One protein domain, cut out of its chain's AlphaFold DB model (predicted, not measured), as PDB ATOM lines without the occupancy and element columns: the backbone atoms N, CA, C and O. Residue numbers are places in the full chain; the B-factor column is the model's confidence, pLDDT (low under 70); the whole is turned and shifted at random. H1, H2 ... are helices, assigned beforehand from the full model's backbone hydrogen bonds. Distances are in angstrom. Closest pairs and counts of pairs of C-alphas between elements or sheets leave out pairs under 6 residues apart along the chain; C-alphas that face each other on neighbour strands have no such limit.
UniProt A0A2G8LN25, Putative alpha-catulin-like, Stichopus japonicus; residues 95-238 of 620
ATOM      1  N   PRO A  95     -30.384 -33.510  13.985       53.81
ATOM      2  CA  PRO A  95     -29.195 -32.827  13.486       53.81
ATOM      3  C   PRO A  95     -28.952 -31.551  14.300       53.81
ATOM      4  O   PRO A  95     -29.840 -30.702  14.418       53.81
ATOM      5  N   GLN A  96     -27.756 -31.422  14.878       65.12
ATOM      6  CA  GLN A  96     -27.370 -30.245  15.652       65.12
ATOM      7  C   GLN A  96     -27.283 -29.033  14.720       65.12
ATOM      8  O   GLN A  96     -26.640 -29.072  13.667       65.12
ATOM      9  N   LYS A  97     -27.965 -27.938  15.076       80.56
ATOM     10  CA  LYS A  97     -27.864 -26.692  14.311       80.56
ATOM     11  C   LYS A  97     -26.477 -26.082  14.528       80.56
ATOM     12  O   LYS A  97     -26.005 -25.962  15.654       80.56
ATOM     13  N   ARG A  98     -25.847 -25.642  13.438       88.50
ATOM     14  CA  ARG A  98     -24.530 -24.990  13.471       88.50
ATOM     15  C   ARG A  98     -24.602 -23.619  14.149       88.50
ATOM     16  O   ARG A  98     -25.594 -22.904  13.990       88.50
ATOM     17  N   ALA A  99     -23.525 -23.224  14.830       92.31
ATOM     18  CA  ALA A  99     -23.472 -22.003  15.641       92.31
ATOM     19  C   ALA A  99     -23.866 -20.742  14.852       92.31
ATOM     20  O   ALA A  99     -24.638 -19.920  15.337       92.31
ATOM     21  N   HIS A 100     -23.413 -20.600  13.601       90.38
ATOM     22  CA  HIS A 100     -23.788 -19.474  12.742       90.38
ATOM     23  C   HIS A 100     -25.309 -19.341  12.571       90.38
ATOM     24  O   HIS A 100     -25.851 -18.242  12.709       90.38
ATOM     25  N   THR A 101     -25.988 -20.456  12.287       90.19
ATOM     26  CA  THR A 101     -27.439 -20.502  12.078       90.19
ATOM     27  C   THR A 101     -28.181 -20.171  13.363       90.19
ATOM     28  O   THR A 101     -29.062 -19.316  13.347       90.19
ATOM     29  N   VAL A 102     -27.782 -20.791  14.477       92.81
ATOM     30  CA  VAL A 102     -28.412 -20.573  15.786       92.81
ATOM     31  C   VAL A 102     -28.253 -19.121  16.238       92.81
ATOM     32  O   VAL A 102     -29.232 -18.484  16.609       92.81
ATOM     33  N   LEU A 103     -27.044 -18.557  16.150       91.69
ATOM     34  CA  LEU A 103     -26.778 -17.168  16.539       91.69
ATOM     35  C   LEU A 103     -27.539 -16.168  15.656       91.69
ATOM     36  O   LEU A 103     -27.981 -15.129  16.145       91.69
ATOM     37  N   LYS A 104     -27.700 -16.463  14.360       90.12
ATOM     38  CA  LYS A 104     -28.489 -15.635  13.438       90.12
ATOM     39  C   LYS A 104     -29.975 -15.663  13.800       90.12
ATOM     40  O   LYS A 104     -30.573 -14.602  13.946       90.12
ATOM     41  N   GLU A 105     -30.544 -16.852  13.972       91.81
ATOM     42  CA  GLU A 105     -31.952 -17.037  14.344       91.81
ATOM     43  C   GLU A 105     -32.237 -16.416  15.726       91.81
ATOM     44  O   GLU A 105     -33.236 -15.723  15.901       91.81
ATOM     45  N   PHE A 106     -31.309 -16.543  16.682       91.69
ATOM     46  CA  PHE A 106     -31.407 -15.892  17.989       91.69
ATOM     47  C   PHE A 106     -31.496 -14.364  17.863       91.69
ATOM     48  O   PHE A 106     -32.384 -13.750  18.452       91.69
ATOM     49  N   LEU A 107     -30.619 -13.742  17.065       88.06
ATOM     50  CA  LEU A 107     -30.650 -12.295  16.817       88.06
ATOM     51  C   LEU A 107     -31.961 -11.841  16.161       88.06
ATOM     52  O   LEU A 107     -32.504 -10.808  16.545       88.06
ATOM     53  N   GLU A 108     -32.485 -12.605  15.201       88.31
ATOM     54  CA  GLU A 108     -33.756 -12.296  14.533       88.31
ATOM     55  C   GLU A 108     -34.933 -12.304  15.522       88.31
ATOM     56  O   GLU A 108     -35.752 -11.383  15.514       88.31
ATOM     57  N   ILE A 109     -34.987 -13.287  16.428       85.00
ATOM     58  CA  ILE A 109     -36.032 -13.365  17.460       85.00
ATOM     59  C   ILE A 109     -35.862 -12.244  18.501       85.00
ATOM     60  O   ILE A 109     -36.853 -11.636  18.910       85.00
ATOM     61  N   VAL A 110     -34.627 -11.931  18.911       83.75
ATOM     62  CA  VAL A 110     -34.333 -10.845  19.865       83.75
ATOM     63  C   VAL A 110     -34.757  -9.483  19.314       83.75
ATOM     64  O   VAL A 110     -35.387  -8.712  20.034       83.75
ATOM     65  N   GLU A 111     -34.477  -9.182  18.044       81.94
ATOM     66  CA  GLU A 111     -34.935  -7.927  17.430       81.94
ATOM     67  C   GLU A 111     -36.457  -7.919  17.204       81.94
ATOM     68  O   GLU A 111     -37.108  -6.893  17.412       81.94
ATOM     69  N   GLY A 112     -37.054  -9.069  16.866       74.88
ATOM     70  CA  GLY A 112     -38.508  -9.233  16.767       74.88
ATOM     71  C   GLY A 112     -39.249  -9.009  18.092       74.88
ATOM     72  O   GLY A 112     -40.405  -8.577  18.086       74.88
ATOM     73  N   ALA A 113     -38.577  -9.207  19.232       76.38
ATOM     74  CA  ALA A 113     -39.153  -8.998  20.560       76.38
ATOM     75  C   ALA A 113     -39.580  -7.542  20.824       76.38
ATOM     76  O   ALA A 113     -40.458  -7.317  21.659       76.38
ATOM     77  N   ARG A 114     -39.029  -6.562  20.086       72.56
ATOM     78  CA  ARG A 114     -39.487  -5.159  20.130       72.56
ATOM     79  C   ARG A 114     -40.933  -5.021  19.661       72.56
ATOM     80  O   ARG A 114     -41.707  -4.264  20.235       72.56
ATOM     81  N   VAL A 115     -41.296  -5.765  18.616       71.50
ATOM     82  CA  VAL A 115     -42.618  -5.702  17.979       71.50
ATOM     83  C   VAL A 115     -43.642  -6.493  18.785       71.50
ATOM     84  O   VAL A 115     -44.772  -6.045  18.960       71.50
ATOM     85  N   THR A 116     -43.248  -7.652  19.317       69.31
ATOM     86  CA  THR A 116     -44.137  -8.509  20.118       69.31
ATOM     87  C   THR A 116     -44.241  -8.076  21.582       69.31
ATOM     88  O   THR A 116     -44.983  -8.695  22.343       69.31
ATOM     89  N   LEU A 117     -43.505  -7.030  21.992       68.06
ATOM     90  CA  LEU A 117     -43.353  -6.599  23.389       68.06
ATOM     91  C   LEU A 117     -42.924  -7.756  24.307       68.06
ATOM     92  O   LEU A 117     -43.355  -7.854  25.461       68.06
ATOM     93  N   ALA A 118     -42.096  -8.651  23.760       71.19
ATOM     94  CA  ALA A 118     -41.681  -9.902  24.375       71.19
ATOM     95  C   ALA A 118     -42.868 -10.657  24.998       71.19
ATOM     96  O   ALA A 118     -42.885 -10.885  26.208       71.19
ATOM     97  N   ASP A 119     -43.879 -11.012  24.210       68.12
ATOM     98  CA  ASP A 119     -44.992 -11.858  24.655       68.12
ATOM     99  C   ASP A 119     -44.527 -13.253  25.141       68.12
ATOM    100  O   ASP A 119     -43.358 -13.631  25.022       68.12
ATOM    101  N   HIS A 120     -45.437 -14.034  25.738       72.94
ATOM    102  CA  HIS A 120     -45.097 -15.347  26.307       72.94
ATOM    103  C   HIS A 120     -44.450 -16.283  25.277       72.94
ATOM    104  O   HIS A 120     -43.424 -16.896  25.562       72.94
ATOM    105  N   ALA A 121     -45.010 -16.331  24.067       73.94
ATOM    106  CA  ALA A 121     -44.521 -17.187  22.994       73.94
ATOM    107  C   ALA A 121     -43.113 -16.780  22.533       73.94
ATOM    108  O   ALA A 121     -42.269 -17.643  22.298       73.94
ATOM    109  N   THR A 122     -42.826 -15.478  22.434       77.62
ATOM    110  CA  THR A 122     -41.483 -14.991  22.093       77.62
ATOM    111  C   THR A 122     -40.483 -15.334  23.199       77.62
ATOM    112  O   THR A 122     -39.361 -15.733  22.900       77.62
ATOM    113  N   ARG A 123     -40.872 -15.237  24.480       78.25
ATOM    114  CA  ARG A 123     -39.984 -15.578  25.608       78.25
ATOM    115  C   ARG A 123     -39.615 -17.057  25.643       78.25
ATOM    116  O   ARG A 123     -38.449 -17.345  25.887       78.25
ATOM    117  N   GLU A 124     -40.570 -17.957  25.411       81.69
ATOM    118  CA  GLU A 124     -40.296 -19.399  25.336       81.69
ATOM    119  C   GLU A 124     -39.346 -19.715  24.183       81.69
ATOM    120  O   GLU A 124     -38.288 -20.294  24.413       81.69
ATOM    121  N   LYS A 125     -39.629 -19.199  22.978       84.31
ATOM    122  CA  LYS A 125     -38.730 -19.357  21.823       84.31
ATOM    123  C   LYS A 125     -37.316 -18.851  22.112       84.31
ATOM    124  O   LYS A 125     -36.352 -19.533  21.784       84.31
ATOM    125  N   LEU A 126     -37.185 -17.676  22.738       86.94
ATOM    126  CA  LEU A 126     -35.887 -17.120  23.136       86.94
ATOM    127  C   LEU A 126     -35.151 -18.004  24.144       86.94
ATOM    128  O   LEU A 126     -33.929 -18.088  24.084       86.94
ATOM    129  N   GLN A 127     -35.866 -18.648  25.066       86.25
ATOM    130  CA  GLN A 127     -35.262 -19.557  26.034       86.25
ATOM    131  C   GLN A 127     -34.746 -20.830  25.352       86.25
ATOM    132  O   GLN A 127     -33.608 -21.230  25.598       86.25
ATOM    133  N   ASP A 128     -35.540 -21.420  24.460       88.00
ATOM    134  CA  ASP A 128     -35.162 -22.631  23.727       88.00
ATOM    135  C   ASP A 128     -33.961 -22.385  22.811       88.00
ATOM    136  O   ASP A 128     -33.044 -23.206  22.726       88.00
ATOM    137  N   ILE A 129     -33.934 -21.238  22.125       90.25
ATOM    138  CA  ILE A 129     -32.815 -20.910  21.246       90.25
ATOM    139  C   ILE A 129     -31.575 -20.453  22.018       90.25
ATOM    140  O   ILE A 129     -30.465 -20.697  21.559       90.25
ATOM    141  N   LEU A 130     -31.725 -19.875  23.217       90.56
ATOM    142  CA  LEU A 130     -30.593 -19.590  24.104       90.56
ATOM    143  C   LEU A 130     -29.878 -20.877  24.533       90.56
ATOM    144  O   LEU A 130     -28.650 -20.910  24.547       90.56
ATOM    145  N   HIS A 131     -30.630 -21.942  24.827       90.06
ATOM    146  CA  HIS A 131     -30.043 -23.254  25.108       90.06
ATOM    147  C   HIS A 131     -29.220 -23.751  23.913       90.06
ATOM    148  O   HIS A 131     -28.061 -24.114  24.071       90.06
ATOM    149  N   GLN A 132     -29.765 -23.647  22.697       91.06
ATOM    150  CA  GLN A 132     -29.041 -24.013  21.474       91.06
ATOM    151  C   GLN A 132     -27.799 -23.134  21.230       91.06
ATOM    152  O   GLN A 132     -26.802 -23.615  20.689       91.06
ATOM    153  N   VAL A 133     -27.830 -21.845  21.598       91.62
ATOM    154  CA  VAL A 133     -26.648 -20.964  21.527       91.62
ATOM    155  C   VAL A 133     -25.546 -21.486  22.446       91.62
ATOM    156  O   VAL A 133     -24.388 -21.532  22.028       91.62
ATOM    157  N   ASN A 134     -25.897 -21.905  23.662       90.31
ATOM    158  CA  ASN A 134     -24.942 -22.471  24.610       90.31
ATOM    159  C   ASN A 134     -24.390 -23.813  24.109       90.31
ATOM    160  O   ASN A 134     -23.172 -23.952  24.023       90.31
ATOM    161  N   ASP A 135     -25.255 -24.734  23.671       89.50
ATOM    162  CA  ASP A 135     -24.847 -26.040  23.132       89.50
ATOM    163  C   ASP A 135     -23.893 -25.879  21.937       89.50
ATOM    164  O   ASP A 135     -22.815 -26.463  21.892       89.50
ATOM    165  N   SER A 136     -24.246 -25.017  20.978       89.75
ATOM    166  CA  SER A 136     -23.417 -24.784  19.784       89.75
ATOM    167  C   SER A 136     -22.127 -24.002  20.059       89.75
ATOM    168  O   SER A 136     -21.211 -24.022  19.237       89.75
ATOM    169  N   SER A 137     -22.035 -23.309  21.199       92.19
ATOM    170  CA  SER A 137     -20.793 -22.682  21.670       92.19
ATOM    171  C   SER A 137     -19.908 -23.679  22.420       92.19
ATOM    172  O   SER A 137     -18.683 -23.534  22.403       92.19
ATOM    173  N   GLN A 138     -20.504 -24.709  23.029       91.50
ATOM    174  CA  GLN A 138     -19.782 -25.757  23.744       91.50
ATOM    175  C   GLN A 138     -18.872 -26.569  22.810       91.50
ATOM    176  O   GLN A 138     -17.767 -26.950  23.191       91.50
ATOM    177  N   ASP A 139     -19.259 -26.702  21.539       89.06
ATOM    178  CA  ASP A 139     -18.425 -27.268  20.472       89.06
ATOM    179  C   ASP A 139     -17.013 -26.654  20.407       89.06
ATOM    180  O   ASP A 139     -16.059 -27.340  20.036       89.06
ATOM    181  N   PHE A 140     -16.869 -25.378  20.779       95.38
ATOM    182  CA  PHE A 140     -15.594 -24.662  20.819       95.38
ATOM    183  C   PHE A 140     -14.893 -24.821  22.166       95.38
ATOM    184  O   PHE A 140     -13.672 -24.943  22.214       95.38
ATOM    185  N   THR A 141     -15.631 -24.823  23.275       94.94
ATOM    186  CA  THR A 141     -15.021 -24.958  24.606       94.94
ATOM    187  C   THR A 141     -14.484 -26.361  24.855       94.94
ATOM    188  O   THR A 141     -13.469 -26.503  25.538       94.94
ATOM    189  N   ASP A 142     -15.110 -27.373  24.259       92.94
ATOM    190  CA  ASP A 142     -14.745 -28.781  24.434       92.94
ATOM    191  C   ASP A 142     -13.627 -29.216  23.476       92.94
ATOM    192  O   ASP A 142     -13.014 -30.267  23.664       92.94
ATOM    193  N   SER A 143     -13.297 -28.387  22.478       93.94
ATOM    194  CA  SER A 143     -12.130 -28.609  21.627       93.94
ATOM    195  C   SER A 143     -10.852 -28.613  22.471       93.94
ATOM    196  O   SER A 143     -10.540 -27.642  23.173       93.94
ATOM    197  N   ALA A 144     -10.071 -29.690  22.352       93.31
ATOM    198  CA  ALA A 144      -8.765 -29.831  22.997       93.31
ATOM    199  C   ALA A 144      -7.756 -28.763  22.532       93.31
ATOM    200  O   ALA A 144      -6.805 -28.450  23.246       93.31
ATOM    201  N   TYR A 145      -7.990 -28.173  21.358       93.75
ATOM    202  CA  TYR A 145      -7.086 -27.232  20.699       93.75
ATOM    203  C   TYR A 145      -7.470 -25.765  20.922       93.75
ATOM    204  O   TYR A 145      -6.729 -24.862  20.532       93.75
ATOM    205  N   THR A 146      -8.596 -25.502  21.592       93.81
ATOM    206  CA  THR A 146      -8.978 -24.141  21.975       93.81
ATOM    207  C   THR A 146      -8.159 -23.670  23.181       93.81
ATOM    208  O   THR A 146      -8.067 -24.354  24.208       93.81
ATOM    209  N   SER A 147      -7.558 -22.479  23.085       93.31
ATOM    210  CA  SER A 147      -6.744 -21.915  24.171       93.31
ATOM    211  C   SER A 147      -7.587 -21.606  25.412       93.31
ATOM    212  O   SER A 147      -8.793 -21.373  25.324       93.31
ATOM    213  N   HIS A 148      -6.953 -21.581  26.590       93.50
ATOM    214  CA  HIS A 148      -7.644 -21.224  27.834       93.50
ATOM    215  C   HIS A 148      -8.294 -19.835  27.751       93.50
ATOM    216  O   HIS A 148      -9.454 -19.686  28.112       93.50
ATOM    217  N   GLU A 149      -7.578 -18.843  27.218       94.00
ATOM    218  CA  GLU A 149      -8.083 -17.476  27.052       94.00
ATOM    219  C   GLU A 149      -9.329 -17.426  26.155       94.00
ATOM    220  O   GLU A 149     -10.334 -16.805  26.506       94.00
ATOM    221  N   HIS A 150      -9.297 -18.116  25.008       94.62
ATOM    222  CA  HIS A 150     -10.446 -18.157  24.107       94.62
ATOM    223  C   HIS A 150     -11.635 -18.883  24.742       94.62
ATOM    224  O   HIS A 150     -12.750 -18.359  24.679       94.62
ATOM    225  N   ARG A 151     -11.393 -20.028  25.393       96.75
ATOM    226  CA  ARG A 151     -12.405 -20.820  26.106       96.75
ATOM    227  C   ARG A 151     -13.091 -20.001  27.195       96.75
ATOM    228  O   ARG A 151     -14.315 -19.929  27.221       96.75
ATOM    229  N   GLU A 152     -12.313 -19.339  28.047       95.88
ATOM    230  CA  GLU A 152     -12.834 -18.515  29.137       95.88
ATOM    231  C   GLU A 152     -13.689 -17.362  28.599       95.88
ATOM    232  O   GLU A 152     -14.804 -17.142  29.068       95.88
ATOM    233  N   LYS A 153     -13.225 -16.670  27.551       95.81
ATOM    234  CA  LYS A 153     -13.983 -15.568  26.950       95.81
ATOM    235  C   LYS A 153     -15.290 -16.034  26.293       95.81
ATOM    236  O   LYS A 153     -16.283 -15.313  26.368       95.81
ATOM    237  N   ILE A 154     -15.318 -17.214  25.664       96.69
ATOM    238  CA  ILE A 154     -16.554 -17.808  25.114       96.69
ATOM    239  C   ILE A 154     -17.555 -18.078  26.242       96.69
ATOM    240  O   ILE A 154     -18.704 -17.645  26.143       96.69
ATOM    241  N   ILE A 155     -17.104 -18.715  27.330       95.25
ATOM    242  CA  ILE A 155     -17.941 -19.020  28.501       95.25
ATOM    243  C   ILE A 155     -18.497 -17.730  29.113       95.25
ATOM    244  O   ILE A 155     -19.710 -17.600  29.263       95.25
ATOM    245  N   GLN A 156     -17.644 -16.734  29.372       94.94
ATOM    246  CA  GLN A 156     -18.057 -15.447  29.943       94.94
ATOM    247  C   GLN A 156     -19.115 -14.736  29.087       94.94
ATOM    248  O   GLN A 156     -20.054 -14.144  29.620       94.94
ATOM    249  N   LEU A 157     -18.978 -14.771  27.757       93.44
ATOM    250  CA  LEU A 157     -19.955 -14.168  26.851       93.44
ATOM    251  C   LEU A 157     -21.287 -14.929  26.869       93.44
ATOM    252  O   LEU A 157     -22.332 -14.280  26.921       93.44
ATOM    253  N   GLY A 158     -21.261 -16.266  26.876       92.44
ATOM    254  CA  GLY A 158     -22.461 -17.101  27.015       92.44
ATOM    255  C   GLY A 158     -23.207 -16.833  28.328       92.44
ATOM    256  O   GLY A 158     -24.393 -16.492  28.317       92.44
ATOM    257  N   GLU A 159     -22.492 -16.856  29.455       92.75
ATOM    258  CA  GLU A 159     -23.043 -16.541  30.780       92.75
ATOM    259  C   GLU A 159     -23.599 -15.113  30.855       92.75
ATOM    260  O   GLU A 159     -24.639 -14.868  31.474       92.75
ATOM    261  N   LEU A 160     -22.939 -14.150  30.204       91.62
ATOM    262  CA  LEU A 160     -23.401 -12.767  30.156       91.62
ATOM    263  C   LEU A 160     -24.718 -12.633  29.382       91.62
ATOM    264  O   LEU A 160     -25.601 -11.900  29.833       91.62
ATOM    265  N   VAL A 161     -24.884 -13.330  28.250       89.56
ATOM    266  CA  VAL A 161     -26.165 -13.359  27.518       89.56
ATOM    267  C   VAL A 161     -27.266 -13.908  28.420       89.56
ATOM    268  O   VAL A 161     -28.319 -13.276  28.552       89.56
ATOM    269  N   GLU A 162     -27.012 -15.035  29.084       89.62
ATOM    270  CA  GLU A 162     -27.991 -15.662  29.968       89.62
ATOM    271  C   GLU A 162     -28.345 -14.762  31.158       89.62
ATOM    272  O   GLU A 162     -29.518 -14.606  31.504       89.62
ATOM    273  N   LEU A 163     -27.355 -14.090  31.749       87.62
ATOM    274  CA  LEU A 163     -27.561 -13.137  32.836       87.62
ATOM    275  C   LEU A 163     -28.431 -11.951  32.401       87.62
ATOM    276  O   LEU A 163     -29.326 -11.547  33.149       87.62
ATOM    277  N   ILE A 164     -28.174 -11.376  31.221       84.62
ATOM    278  CA  ILE A 164     -28.958 -10.247  30.699       84.62
ATOM    279  C   ILE A 164     -30.396 -10.697  30.416       84.62
ATOM    280  O   ILE A 164     -31.329 -10.020  30.847       84.62
ATOM    281  N   TYR A 165     -30.577 -11.854  29.769       85.00
ATOM    282  CA  TYR A 165     -31.894 -12.432  29.489       85.00
ATOM    283  C   TYR A 165     -32.674 -12.760  30.775       85.00
ATOM    284  O   TYR A 165     -33.861 -12.458  30.899       85.00
ATOM    285  N   ARG A 166     -32.015 -13.321  31.794       82.69
ATOM    286  CA  ARG A 166     -32.651 -13.635  33.082       82.69
ATOM    287  C   ARG A 166     -33.074 -12.368  33.832       82.69
ATOM    288  O   ARG A 166     -34.167 -12.331  34.397       82.69
ATOM    289  N   LYS A 167     -32.240 -11.319  33.815       78.19
ATOM    290  CA  LYS A 167     -32.556 -10.019  34.434       78.19
ATOM    291  C   LYS A 167     -33.742  -9.330  33.758       78.19
ATOM    292  O   LYS A 167     -34.598  -8.815  34.470       78.19
ATOM    293  N   SER A 168     -33.838  -9.373  32.427       73.19
ATOM    294  CA  SER A 168     -34.994  -8.817  31.708       73.19
ATOM    295  C   SER A 168     -36.273  -9.638  31.932       73.19
ATOM    296  O   SER A 168     -37.357  -9.069  32.049       73.19
ATOM    297  N   LYS A 169     -36.166 -10.967  32.096       63.00
ATOM    298  CA  LYS A 169     -37.296 -11.852  32.442       63.00
ATOM    299  C   LYS A 169     -37.851 -11.600  33.854       63.00
ATOM    300  O   LYS A 169     -39.061 -11.702  34.054       63.00
ATOM    301  N   MET A 170     -37.002 -11.253  34.830       44.06
ATOM    302  CA  MET A 170     -37.429 -11.031  36.221       44.06
ATOM    303  C   MET A 170     -38.343  -9.809  36.415       44.06
ATOM    304  O   MET A 170     -39.190  -9.844  37.302       44.06
ATOM    305  N   GLN A 171     -38.259  -8.775  35.573       46.72
ATOM    306  CA  GLN A 171     -39.091  -7.569  35.723       46.72
ATOM    307  C   GLN A 171     -40.510  -7.712  35.131       46.72
ATOM    308  O   GLN A 171     -41.436  -7.023  35.564       46.72
ATOM    309  N   ALA A 172     -40.727  -8.644  34.193       46.50
ATOM    310  CA  ALA A 172     -42.042  -8.873  33.582       46.50
ATOM    311  C   ALA A 172     -43.020  -9.621  34.515       46.50
ATOM    312  O   ALA A 172     -44.227  -9.361  34.488       46.50
ATOM    313  N   ASN A 173     -42.507 -10.513  35.372       43.28
ATOM    314  CA  ASN A 173     -43.313 -11.241  36.362       43.28
ATOM    315  C   ASN A 173     -43.785 -10.341  37.517       43.28
ATOM    316  O   ASN A 173     -44.846 -10.589  38.090       43.28
ATOM    317  N   ASP A 174     -43.075  -9.248  37.810       44.72
ATOM    318  CA  ASP A 174     -43.499  -8.282  38.829       44.72
ATOM    319  C   ASP A 174     -44.767  -7.527  38.420       44.72
ATOM    320  O   ASP A 174     -45.591  -7.217  39.276       44.72
ATOM    321  N   CYS A 175     -45.007  -7.290  37.125       46.22
ATOM    322  CA  CYS A 175     -46.259  -6.673  36.675       46.22
ATOM    323  C   CYS A 175     -47.464  -7.601  36.874       46.22
ATOM    324  O   CYS A 175     -48.525  -7.142  37.300       46.22
ATOM    325  N   THR A 176     -47.316  -8.905  36.633       47.50
ATOM    326  CA  THR A 176     -48.385  -9.890  36.860       47.50
ATOM    327  C   THR A 176     -48.622 -10.107  38.350       47.50
ATOM    328  O   THR A 176     -49.770 -10.081  38.787       47.50
ATOM    329  N   VAL A 177     -47.564 -10.230  39.157       49.62
ATOM    330  CA  VAL A 177     -47.659 -10.386  40.620       49.62
ATOM    331  C   VAL A 177     -48.202  -9.118  41.288       49.62
ATOM    332  O   VAL A 177     -49.053  -9.214  42.170       49.62
ATOM    333  N   PHE A 178     -47.806  -7.925  40.837       45.53
ATOM    334  CA  PHE A 178     -48.347  -6.652  41.322       45.53
ATOM    335  C   PHE A 178     -49.822  -6.478  40.940       45.53
ATOM    336  O   PHE A 178     -50.631  -6.078  41.781       45.53
ATOM    337  N   CYS A 179     -50.203  -6.820  39.703       49.97
ATOM    338  CA  CYS A 179     -51.602  -6.826  39.275       49.97
ATOM    339  C   CYS A 179     -52.427  -7.836  40.079       49.97
ATOM    340  O   CYS A 179     -53.481  -7.470  40.595       49.97
ATOM    341  N   LEU A 180     -51.925  -9.056  40.287       50.88
ATOM    342  CA  LEU A 180     -52.570 -10.071  41.120       50.88
ATOM    343  C   LEU A 180     -52.702  -9.607  42.577       50.88
ATOM    344  O   LEU A 180     -53.779  -9.739  43.149       50.88
ATOM    345  N   ALA A 181     -51.675  -8.992  43.169       54.25
ATOM    346  CA  ALA A 181     -51.722  -8.453  44.531       54.25
ATOM    347  C   ALA A 181     -52.716  -7.283  44.674       54.25
ATOM    348  O   ALA A 181     -53.405  -7.162  45.692       54.25
ATOM    349  N   LYS A 182     -52.836  -6.434  43.644       51.31
ATOM    350  CA  LYS A 182     -53.774  -5.299  43.602       51.31
ATOM    351  C   LYS A 182     -55.219  -5.744  43.340       51.31
ATOM    352  O   LYS A 182     -56.139  -5.145  43.894       51.31
ATOM    353  N   LEU A 183     -55.417  -6.808  42.556       52.78
ATOM    354  CA  LEU A 183     -56.710  -7.463  42.330       52.78
ATOM    355  C   LEU A 183     -57.173  -8.241  43.575       52.78
ATOM    356  O   LEU A 183     -58.342  -8.153  43.941       52.78
ATOM    357  N   ARG A 184     -56.252  -8.888  44.307       54.94
ATOM    358  CA  ARG A 184     -56.538  -9.568  45.586       54.94
ATOM    359  C   ARG A 184     -57.038  -8.607  46.669       54.94
ATOM    360  O   ARG A 184     -57.919  -8.966  47.436       54.94
ATOM    361  N   LYS A 185     -56.539  -7.363  46.694       56.44
ATOM    362  CA  LYS A 185     -57.036  -6.297  47.590       56.44
ATOM    363  C   LYS A 185     -58.449  -5.797  47.254       56.44
ATOM    364  O   LYS A 185     -59.022  -5.069  48.058       56.44
ATOM    365  N   ARG A 186     -59.002  -6.145  46.086       59.56
ATOM    366  CA  ARG A 186     -60.325  -5.700  45.615       59.56
ATOM    367  C   ARG A 186     -61.438  -6.752  45.753       59.56
ATOM    368  O   ARG A 186     -62.553  -6.446  45.354       59.56
ATOM    369  N   ASN A 187     -61.173  -7.930  46.338       54.62
ATOM    370  CA  ASN A 187     -62.165  -9.002  46.566       54.62
ATOM    371  C   ASN A 187     -63.005  -9.368  45.318       54.62
ATOM    372  O   ASN A 187     -64.211  -9.572  45.405       54.62
ATOM    373  N   LEU A 188     -62.371  -9.441  44.146       56.06
ATOM    374  CA  LEU A 188     -63.025  -9.869  42.902       56.06
ATOM    375  C   LEU A 188     -62.964 -11.401  42.764       56.06
ATOM    376  O   LEU A 188     -61.955 -12.012  43.123       56.06
ATOM    377  N   GLU A 189     -64.026 -12.019  42.241       53.38
ATOM    378  CA  GLU A 189     -64.100 -13.472  42.032       53.38
ATOM    379  C   GLU A 189     -63.082 -13.962  40.984       53.38
ATOM    380  O   GLU A 189     -62.774 -13.269  40.014       53.38
ATOM    381  N   VAL A 190     -62.589 -15.198  41.147       53.50
ATOM    382  CA  VAL A 190     -61.547 -15.819  40.297       53.50
ATOM    383  C   VAL A 190     -61.901 -15.777  38.801       53.50
ATOM    384  O   VAL A 190     -61.020 -15.565  37.974       53.50
ATOM    385  N   SER A 191     -63.189 -15.875  38.459       47.06
ATOM    386  CA  SER A 191     -63.702 -15.772  37.084       47.06
ATOM    387  C   SER A 191     -63.467 -14.393  36.439       47.06
ATOM    388  O   SER A 191     -63.172 -14.320  35.246       47.06
ATOM    389  N   GLN A 192     -63.536 -13.305  37.209       49.59
ATOM    390  CA  GLN A 192     -63.315 -11.942  36.709       49.59
ATOM    391  C   GLN A 192     -61.816 -11.643  36.553       49.59
ATOM    392  O   GLN A 192     -61.408 -10.886  35.674       49.59
ATOM    393  N   ILE A 193     -60.970 -12.291  37.360       51.25
ATOM    394  CA  ILE A 193     -59.509 -12.159  37.300       51.25
ATOM    395  C   ILE A 193     -58.968 -12.691  35.962       51.25
ATOM    396  O   ILE A 193     -58.121 -12.039  35.352       51.25
ATOM    397  N   THR A 194     -59.492 -13.808  35.450       43.88
ATOM    398  CA  THR A 194     -59.052 -14.402  34.172       43.88
ATOM    399  C   THR A 194     -59.367 -13.508  32.969       43.88
ATOM    400  O   THR A 194     -58.557 -13.400  32.050       43.88
ATOM    401  N   GLN A 195     -60.493 -12.787  32.999       44.47
ATOM    402  CA  GLN A 195     -60.873 -11.831  31.953       44.47
ATOM    403  C   GLN A 195     -60.017 -10.546  31.997       44.47
ATOM    404  O   GLN A 195     -59.762  -9.926  30.965       44.47
ATOM    405  N   HIS A 196     -59.518 -10.175  33.181       42.41
ATOM    406  CA  HIS A 196     -58.685  -8.990  33.408       42.41
ATOM    407  C   HIS A 196     -57.174  -9.211  33.224       42.41
ATOM    408  O   HIS A 196     -56.461  -8.244  32.975       42.41
ATOM    409  N   ILE A 197     -56.669 -10.447  33.309       46.38
ATOM    410  CA  ILE A 197     -55.262 -10.774  32.993       46.38
ATOM    411  C   ILE A 197     -54.994 -10.673  31.476       46.38
ATOM    412  O   ILE A 197     -53.872 -10.380  31.071       46.38
ATOM    413  N   CYS A 198     -56.028 -10.841  30.643       39.44
ATOM    414  CA  CYS A 198     -55.939 -10.773  29.179       39.44
ATOM    415  C   CYS A 198     -56.069  -9.357  28.582       39.44
ATOM    416  O   CYS A 198     -55.879  -9.196  27.379       39.44
ATOM    417  N   PHE A 199     -56.375  -8.330  29.383       39.16
ATOM    418  CA  PHE A 199     -56.483  -6.940  28.925       39.16
ATOM    419  C   PHE A 199     -55.561  -6.043  29.762       39.16
ATOM    420  O   PHE A 199     -55.619  -6.122  30.990       39.16
ATOM    421  N   PRO A 200     -54.725  -5.166  29.170       40.66
ATOM    422  CA  PRO A 200     -53.814  -4.333  29.947       40.66
ATOM    423  C   PRO A 200     -54.606  -3.396  30.870       40.66
ATOM    424  O   PRO A 200     -55.184  -2.402  30.426       40.66
ATOM    425  N   ILE A 201     -54.642  -3.696  32.172       44.72
ATOM    426  CA  ILE A 201     -55.179  -2.778  33.178       44.72
ATOM    427  C   ILE A 201     -54.255  -1.566  33.203       44.72
ATOM    428  O   ILE A 201     -53.168  -1.658  33.760       44.72
ATOM    429  N   HIS A 202     -54.701  -0.469  32.585       46.06
ATOM    430  CA  HIS A 202     -54.262   0.921  32.763       46.06
ATOM    431  C   HIS A 202     -52.906   1.069  33.484       46.06
ATOM    432  O   HIS A 202     -52.822   1.554  34.616       46.06
ATOM    433  N   LEU A 203     -51.838   0.585  32.842       48.03
ATOM    434  CA  LEU A 203     -50.477   0.844  33.286       48.03
ATOM    435  C   LEU A 203     -50.269   2.341  33.118       48.03
ATOM    436  O   LEU A 203     -50.501   2.892  32.040       48.03
ATOM    437  N   ASP A 204     -49.885   2.985  34.213       50.34
ATOM    438  CA  ASP A 204     -49.536   4.397  34.231       50.34
ATOM    439  C   ASP A 204     -48.605   4.691  33.044       50.34
ATOM    440  O   ASP A 204     -47.615   3.975  32.856       50.34
ATOM    441  N   LYS A 205     -48.940   5.679  32.200       52.50
ATOM    442  CA  LYS A 205     -48.238   5.918  30.920       52.50
ATOM    443  C   LYS A 205     -46.727   6.037  31.129       52.50
ATOM    444  O   LYS A 205     -45.950   5.545  30.320       52.50
ATOM    445  N   GLN A 206     -46.319   6.610  32.261       49.41
ATOM    446  CA  GLN A 206     -44.922   6.773  32.648       49.41
ATOM    447  C   GLN A 206     -44.215   5.447  32.992       49.41
ATOM    448  O   GLN A 206     -43.020   5.316  32.751       49.41
ATOM    449  N   LYS A 207     -44.932   4.450  33.528       53.31
ATOM    450  CA  LYS A 207     -44.389   3.107  33.798       53.31
ATOM    451  C   LYS A 207     -44.295   2.256  32.536       53.31
ATOM    452  O   LYS A 207     -43.356   1.480  32.420       53.31
ATOM    453  N   ARG A 208     -45.229   2.428  31.594       56.59
ATOM    454  CA  ARG A 208     -45.185   1.757  30.287       56.59
ATOM    455  C   ARG A 208     -43.978   2.214  29.463       56.59
ATOM    456  O   ARG A 208     -43.222   1.372  29.012       56.59
ATOM    457  N   VAL A 209     -43.745   3.527  29.387       57.31
ATOM    458  CA  VAL A 209     -42.566   4.096  28.706       57.31
ATOM    459  C   VAL A 209     -41.258   3.582  29.324       57.31
ATOM    460  O   VAL A 209     -40.385   3.135  28.596       57.31
ATOM    461  N   ARG A 210     -41.145   3.538  30.663       58.16
ATOM    462  CA  ARG A 210     -39.951   2.977  31.329       58.16
ATOM    463  C   ARG A 210     -39.727   1.491  31.034       58.16
ATOM    464  O   ARG A 210     -38.587   1.075  30.893       58.16
ATOM    465  N   HIS A 211     -40.795   0.698  30.969       64.06
ATOM    466  CA  HIS A 211     -40.699  -0.728  30.653       64.06
ATOM    467  C   HIS A 211     -40.279  -0.959  29.192       64.06
ATOM    468  O   HIS A 211     -39.475  -1.851  28.927       64.06
ATOM    469  N   ASP A 212     -40.778  -0.142  28.262       63.72
ATOM    470  CA  ASP A 212     -40.371  -0.183  26.855       63.72
ATOM    471  C   ASP A 212     -38.881   0.213  26.706       63.72
ATOM    472  O   ASP A 212     -38.125  -0.511  26.059       63.72
ATOM    473  N   ASP A 213     -38.414   1.252  27.418       72.31
ATOM    474  CA  ASP A 213     -36.995   1.664  27.446       72.31
ATOM    475  C   ASP A 213     -36.062   0.579  28.035       72.31
ATOM    476  O   ASP A 213     -34.939   0.365  27.560       72.31
ATOM    477  N   GLU A 214     -36.498  -0.116  29.092       75.31
ATOM    478  CA  GLU A 214     -35.742  -1.206  29.727       75.31
ATOM    479  C   GLU A 214     -35.655  -2.447  28.824       75.31
ATOM    480  O   GLU A 214     -34.580  -3.049  28.709       75.31
ATOM    481  N   LEU A 215     -36.750  -2.792  28.137       76.81
ATOM    482  CA  LEU A 215     -36.787  -3.866  27.145       76.81
ATOM    483  C   LEU A 215     -35.876  -3.550  25.952       76.81
ATOM    484  O   LEU A 215     -35.044  -4.383  25.589       76.81
ATOM    485  N   ASP A 216     -35.958  -2.341  25.393       77.69
ATOM    486  CA  ASP A 216     -35.078  -1.897  24.306       77.69
ATOM    487  C   ASP A 216     -33.602  -1.910  24.728       77.69
ATOM    488  O   ASP A 216     -32.726  -2.343  23.971       77.69
ATOM    489  N   SER A 217     -33.300  -1.504  25.968       82.56
ATOM    490  CA  SER A 217     -31.948  -1.594  26.530       82.56
ATOM    491  C   SER A 217     -31.457  -3.040  26.620       82.56
ATOM    492  O   SER A 217     -30.294  -3.315  26.303       82.56
ATOM    493  N   ALA A 218     -32.317  -3.968  27.051       82.69
ATOM    494  CA  ALA A 218     -31.991  -5.387  27.149       82.69
ATOM    495  C   ALA A 218     -31.752  -6.007  25.767       82.69
ATOM    496  O   ALA A 218     -30.726  -6.655  25.579       82.69
ATOM    497  N   ILE A 219     -32.626  -5.733  24.794       81.75
ATOM    498  CA  ILE A 219     -32.490  -6.180  23.400       81.75
ATOM    499  C   ILE A 219     -31.153  -5.702  22.828       81.75
ATOM    500  O   ILE A 219     -30.337  -6.514  22.399       81.75
ATOM    501  N   LEU A 220     -30.838  -4.408  22.946       82.12
ATOM    502  CA  LEU A 220     -29.566  -3.858  22.467       82.12
ATOM    503  C   LEU A 220     -28.335  -4.457  23.159       82.12
ATOM    504  O   LEU A 220     -27.262  -4.520  22.555       82.12
ATOM    505  N   LYS A 221     -28.428  -4.818  24.444       84.62
ATOM    506  CA  LYS A 221     -27.326  -5.465  25.174       84.62
ATOM    507  C   LYS A 221     -27.154  -6.915  24.724       84.62
ATOM    508  O   LYS A 221     -26.035  -7.294  24.405       84.62
ATOM    509  N   ILE A 222     -28.243  -7.678  24.632       88.19
ATOM    510  CA  ILE A 222     -28.237  -9.070  24.170       88.19
ATOM    511  C   ILE A 222     -27.698  -9.156  22.737       88.19
ATOM    512  O   ILE A 222     -26.756  -9.908  22.499       88.19
ATOM    513  N   SER A 223     -28.216  -8.338  21.810       84.50
ATOM    514  CA  SER A 223     -27.755  -8.312  20.416       84.50
ATOM    515  C   SER A 223     -26.254  -8.028  20.322       84.50
ATOM    516  O   SER A 223     -25.531  -8.724  19.610       84.50
ATOM    517  N   ARG A 224     -25.742  -7.057  21.096       84.19
ATOM    518  CA  ARG A 224     -24.301  -6.752  21.144       84.19
ATOM    519  C   ARG A 224     -23.472  -7.911  21.692       84.19
ATOM    520  O   ARG A 224     -22.455  -8.246  21.089       84.19
ATOM    521  N   THR A 225     -23.890  -8.523  22.798       89.94
ATOM    522  CA  THR A 225     -23.145  -9.637  23.404       89.94
ATOM    523  C   THR A 225     -23.122 -10.860  22.488       89.94
ATOM    524  O   THR A 225     -22.073 -11.472  22.332       89.94
ATOM    525  N   ILE A 226     -24.228 -11.178  21.809       89.94
ATOM    526  CA  ILE A 226     -24.287 -12.272  20.827       89.94
ATOM    527  C   ILE A 226     -23.400 -11.998  19.610       89.94
ATOM    528  O   ILE A 226     -22.731 -12.905  19.115       89.94
ATOM    529  N   MET A 227     -23.345 -10.752  19.129       87.31
ATOM    530  CA  MET A 227     -22.409 -10.381  18.064       87.31
ATOM    531  C   MET A 227     -20.947 -10.544  18.500       87.31
ATOM    532  O   MET A 227     -20.130 -11.013  17.705       87.31
ATOM    533  N   GLU A 228     -20.615 -10.201  19.747       88.50
ATOM    534  CA  GLU A 228     -19.270 -10.419  20.294       88.50
ATOM    535  C   GLU A 228     -18.973 -11.912  20.489       88.50
ATOM    536  O   GLU A 228     -17.883 -12.351  20.133       88.50
ATOM    537  N   LEU A 229     -19.941 -12.715  20.948       95.00
ATOM    538  CA  LEU A 229     -19.815 -14.175  21.018       95.00
ATOM    539  C   LEU A 229     -19.531 -14.757  19.633       95.00
ATOM    540  O   LEU A 229     -18.541 -15.459  19.453       95.00
ATOM    541  N   ARG A 230     -20.320 -14.383  18.619       92.88
ATOM    542  CA  ARG A 230     -20.089 -14.790  17.226       92.88
ATOM    543  C   ARG A 230     -18.674 -14.448  16.762       92.88
ATOM    544  O   ARG A 230     -18.008 -15.285  16.156       92.88
ATOM    545  N   LYS A 231     -18.213 -13.223  17.033       90.25
ATOM    546  CA  LYS A 231     -16.862 -12.775  16.680       90.25
ATOM    547  C   LYS A 231     -15.793 -13.574  17.426       90.25
ATOM    548  O   LYS A 231     -14.767 -13.902  16.836       90.25
ATOM    549  N   GLN A 232     -16.032 -13.915  18.688       94.81
ATOM    550  CA  GLN A 232     -15.125 -14.722  19.491       94.81
ATOM    551  C   GLN A 232     -15.017 -16.160  18.962       94.81
ATOM    552  O   GLN A 232     -13.898 -16.655  18.819       94.81
ATOM    553  N   LEU A 233     -16.134 -16.804  18.600       95.62
ATOM    554  CA  LEU A 233     -16.126 -18.128  17.959       95.62
ATOM    555  C   LEU A 233     -15.351 -18.088  16.631       95.62
ATOM    556  O   LEU A 233     -14.479 -18.921  16.386       95.62
ATOM    557  N   GLN A 234     -15.596 -17.057  15.811       93.06
ATOM    558  CA  GLN A 234     -14.860 -16.840  14.563       93.06
ATOM    559  C   GLN A 234     -13.358 -16.653  14.792       93.06
ATOM    560  O   GLN A 234     -12.548 -17.288  14.120       93.06
ATOM    561  N   SER A 235     -12.982 -15.806  15.751       92.06
ATOM    562  CA  SER A 235     -11.582 -15.556  16.099       92.06
ATOM    563  C   SER A 235     -10.879 -16.815  16.596       92.06
ATOM    564  O   SER A 235      -9.696 -16.977  16.322       92.06
ATOM    565  N   THR A 236     -11.591 -17.690  17.307       95.75
ATOM    566  CA  THR A 236     -11.036 -18.931  17.859       95.75
ATOM    567  C   THR A 236     -10.668 -19.903  16.738       95.75
ATOM    568  O   THR A 236      -9.505 -20.284  16.621       95.75
ATOM    569  N   ALA A 237     -11.607 -20.217  15.837       96.00
ATOM    570  CA  ALA A 237     -11.333 -21.129  14.722       96.00
ATOM    571  C   ALA A 237     -10.327 -20.549  13.710       96.00
ATOM    572  O   ALA A 237      -9.438 -21.254  13.239       96.00
ATOM    573  N   ILE A 238     -10.428 -19.254  13.378       93.38
ATOM    574  CA  ILE A 238      -9.486 -18.605  12.448       93.38
ATOM    575  C   ILE A 238      -8.087 -18.502  13.067       93.38
ATOM    576  O   ILE A 238      -7.100 -18.684  12.357       93.38
TER     577      ILE A 238
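What this domain is: This is residues 95 to 238 of the 620 residues of the protein "Putative alpha-catulin-like" of Stichopus japonicus (UniProt A0A2G8LN25). Four helices make an elongated up-and-down bundle: the longest, H3, runs side by side with long H5, and the shorter hairpin H1 and H2 closes the other side. H3 runs on beyond H1 and H2 at one end, where small H4 sits near its tip. The printed part has 144 residues with five named helices, H1 to H5 in chain order, and no named strand; the class is all helix. It is loose, with a radius of gyration of the C-alphas of 19.0 A, and spans 63 by 31 by 23 A.

How they stand to each other: H3, residues 148 to 184, touches H5, residues 205 to 238, opposite ways at a shallow tilt of 18 degrees; their closest C-alphas, Val 161 and Ile 222, are 5.8 A apart. With residues 151 to 162 alone, H3 touches H2, residues 120 to 141, in a helical hairpin; the closest C-alphas, Thr 141 and Arg 151, are 5.1 A apart. H1, residues 99 to 116, forms a helical hairpin with H2, closest at C-alphas 99 and 136, 5.0 A. H5 touches H1 with residues 215 to 230 alone, closest at C-alphas 223 and 107, 6.1 A. H2 and H5 only just touch, with 3 pairs of C-alphas within 8 A, closest at Phe 140 and Leu 233, 7.2 A. H4, residues 190 to 197, is close to H3 but not clearly touching: C-alphas 193 and 183 are 7.4 A apart. H1 and H3 are apart. Every O i to N i+4 pair is within hydrogen-bond range in H5, against 12 of 14 in H1, 16 of 18 in H2, 27 of 33 in H3 and 3 of 4 in H4.

Where its parts are: H3 measures 53.3 A from C-alpha 148 at (-7.644, -21.224, 27.834), H5 49.4 A to C-alpha 238 at (-9.486, -18.605, 12.448), H2 31.6 A, H1 25.1 A and H4 10.9 A.

The domain as a whole: The C-alphas of Tyr 145 and Asn 187, the two farthest apart, are 63.5 A apart. The printed part has no cut, and no link is long. Residues 185 to 191 and 204 to 210 stand free. The mean pLDDT of the printed part is 75.5, and 49 residues are under 70, among them residues 169 to 212.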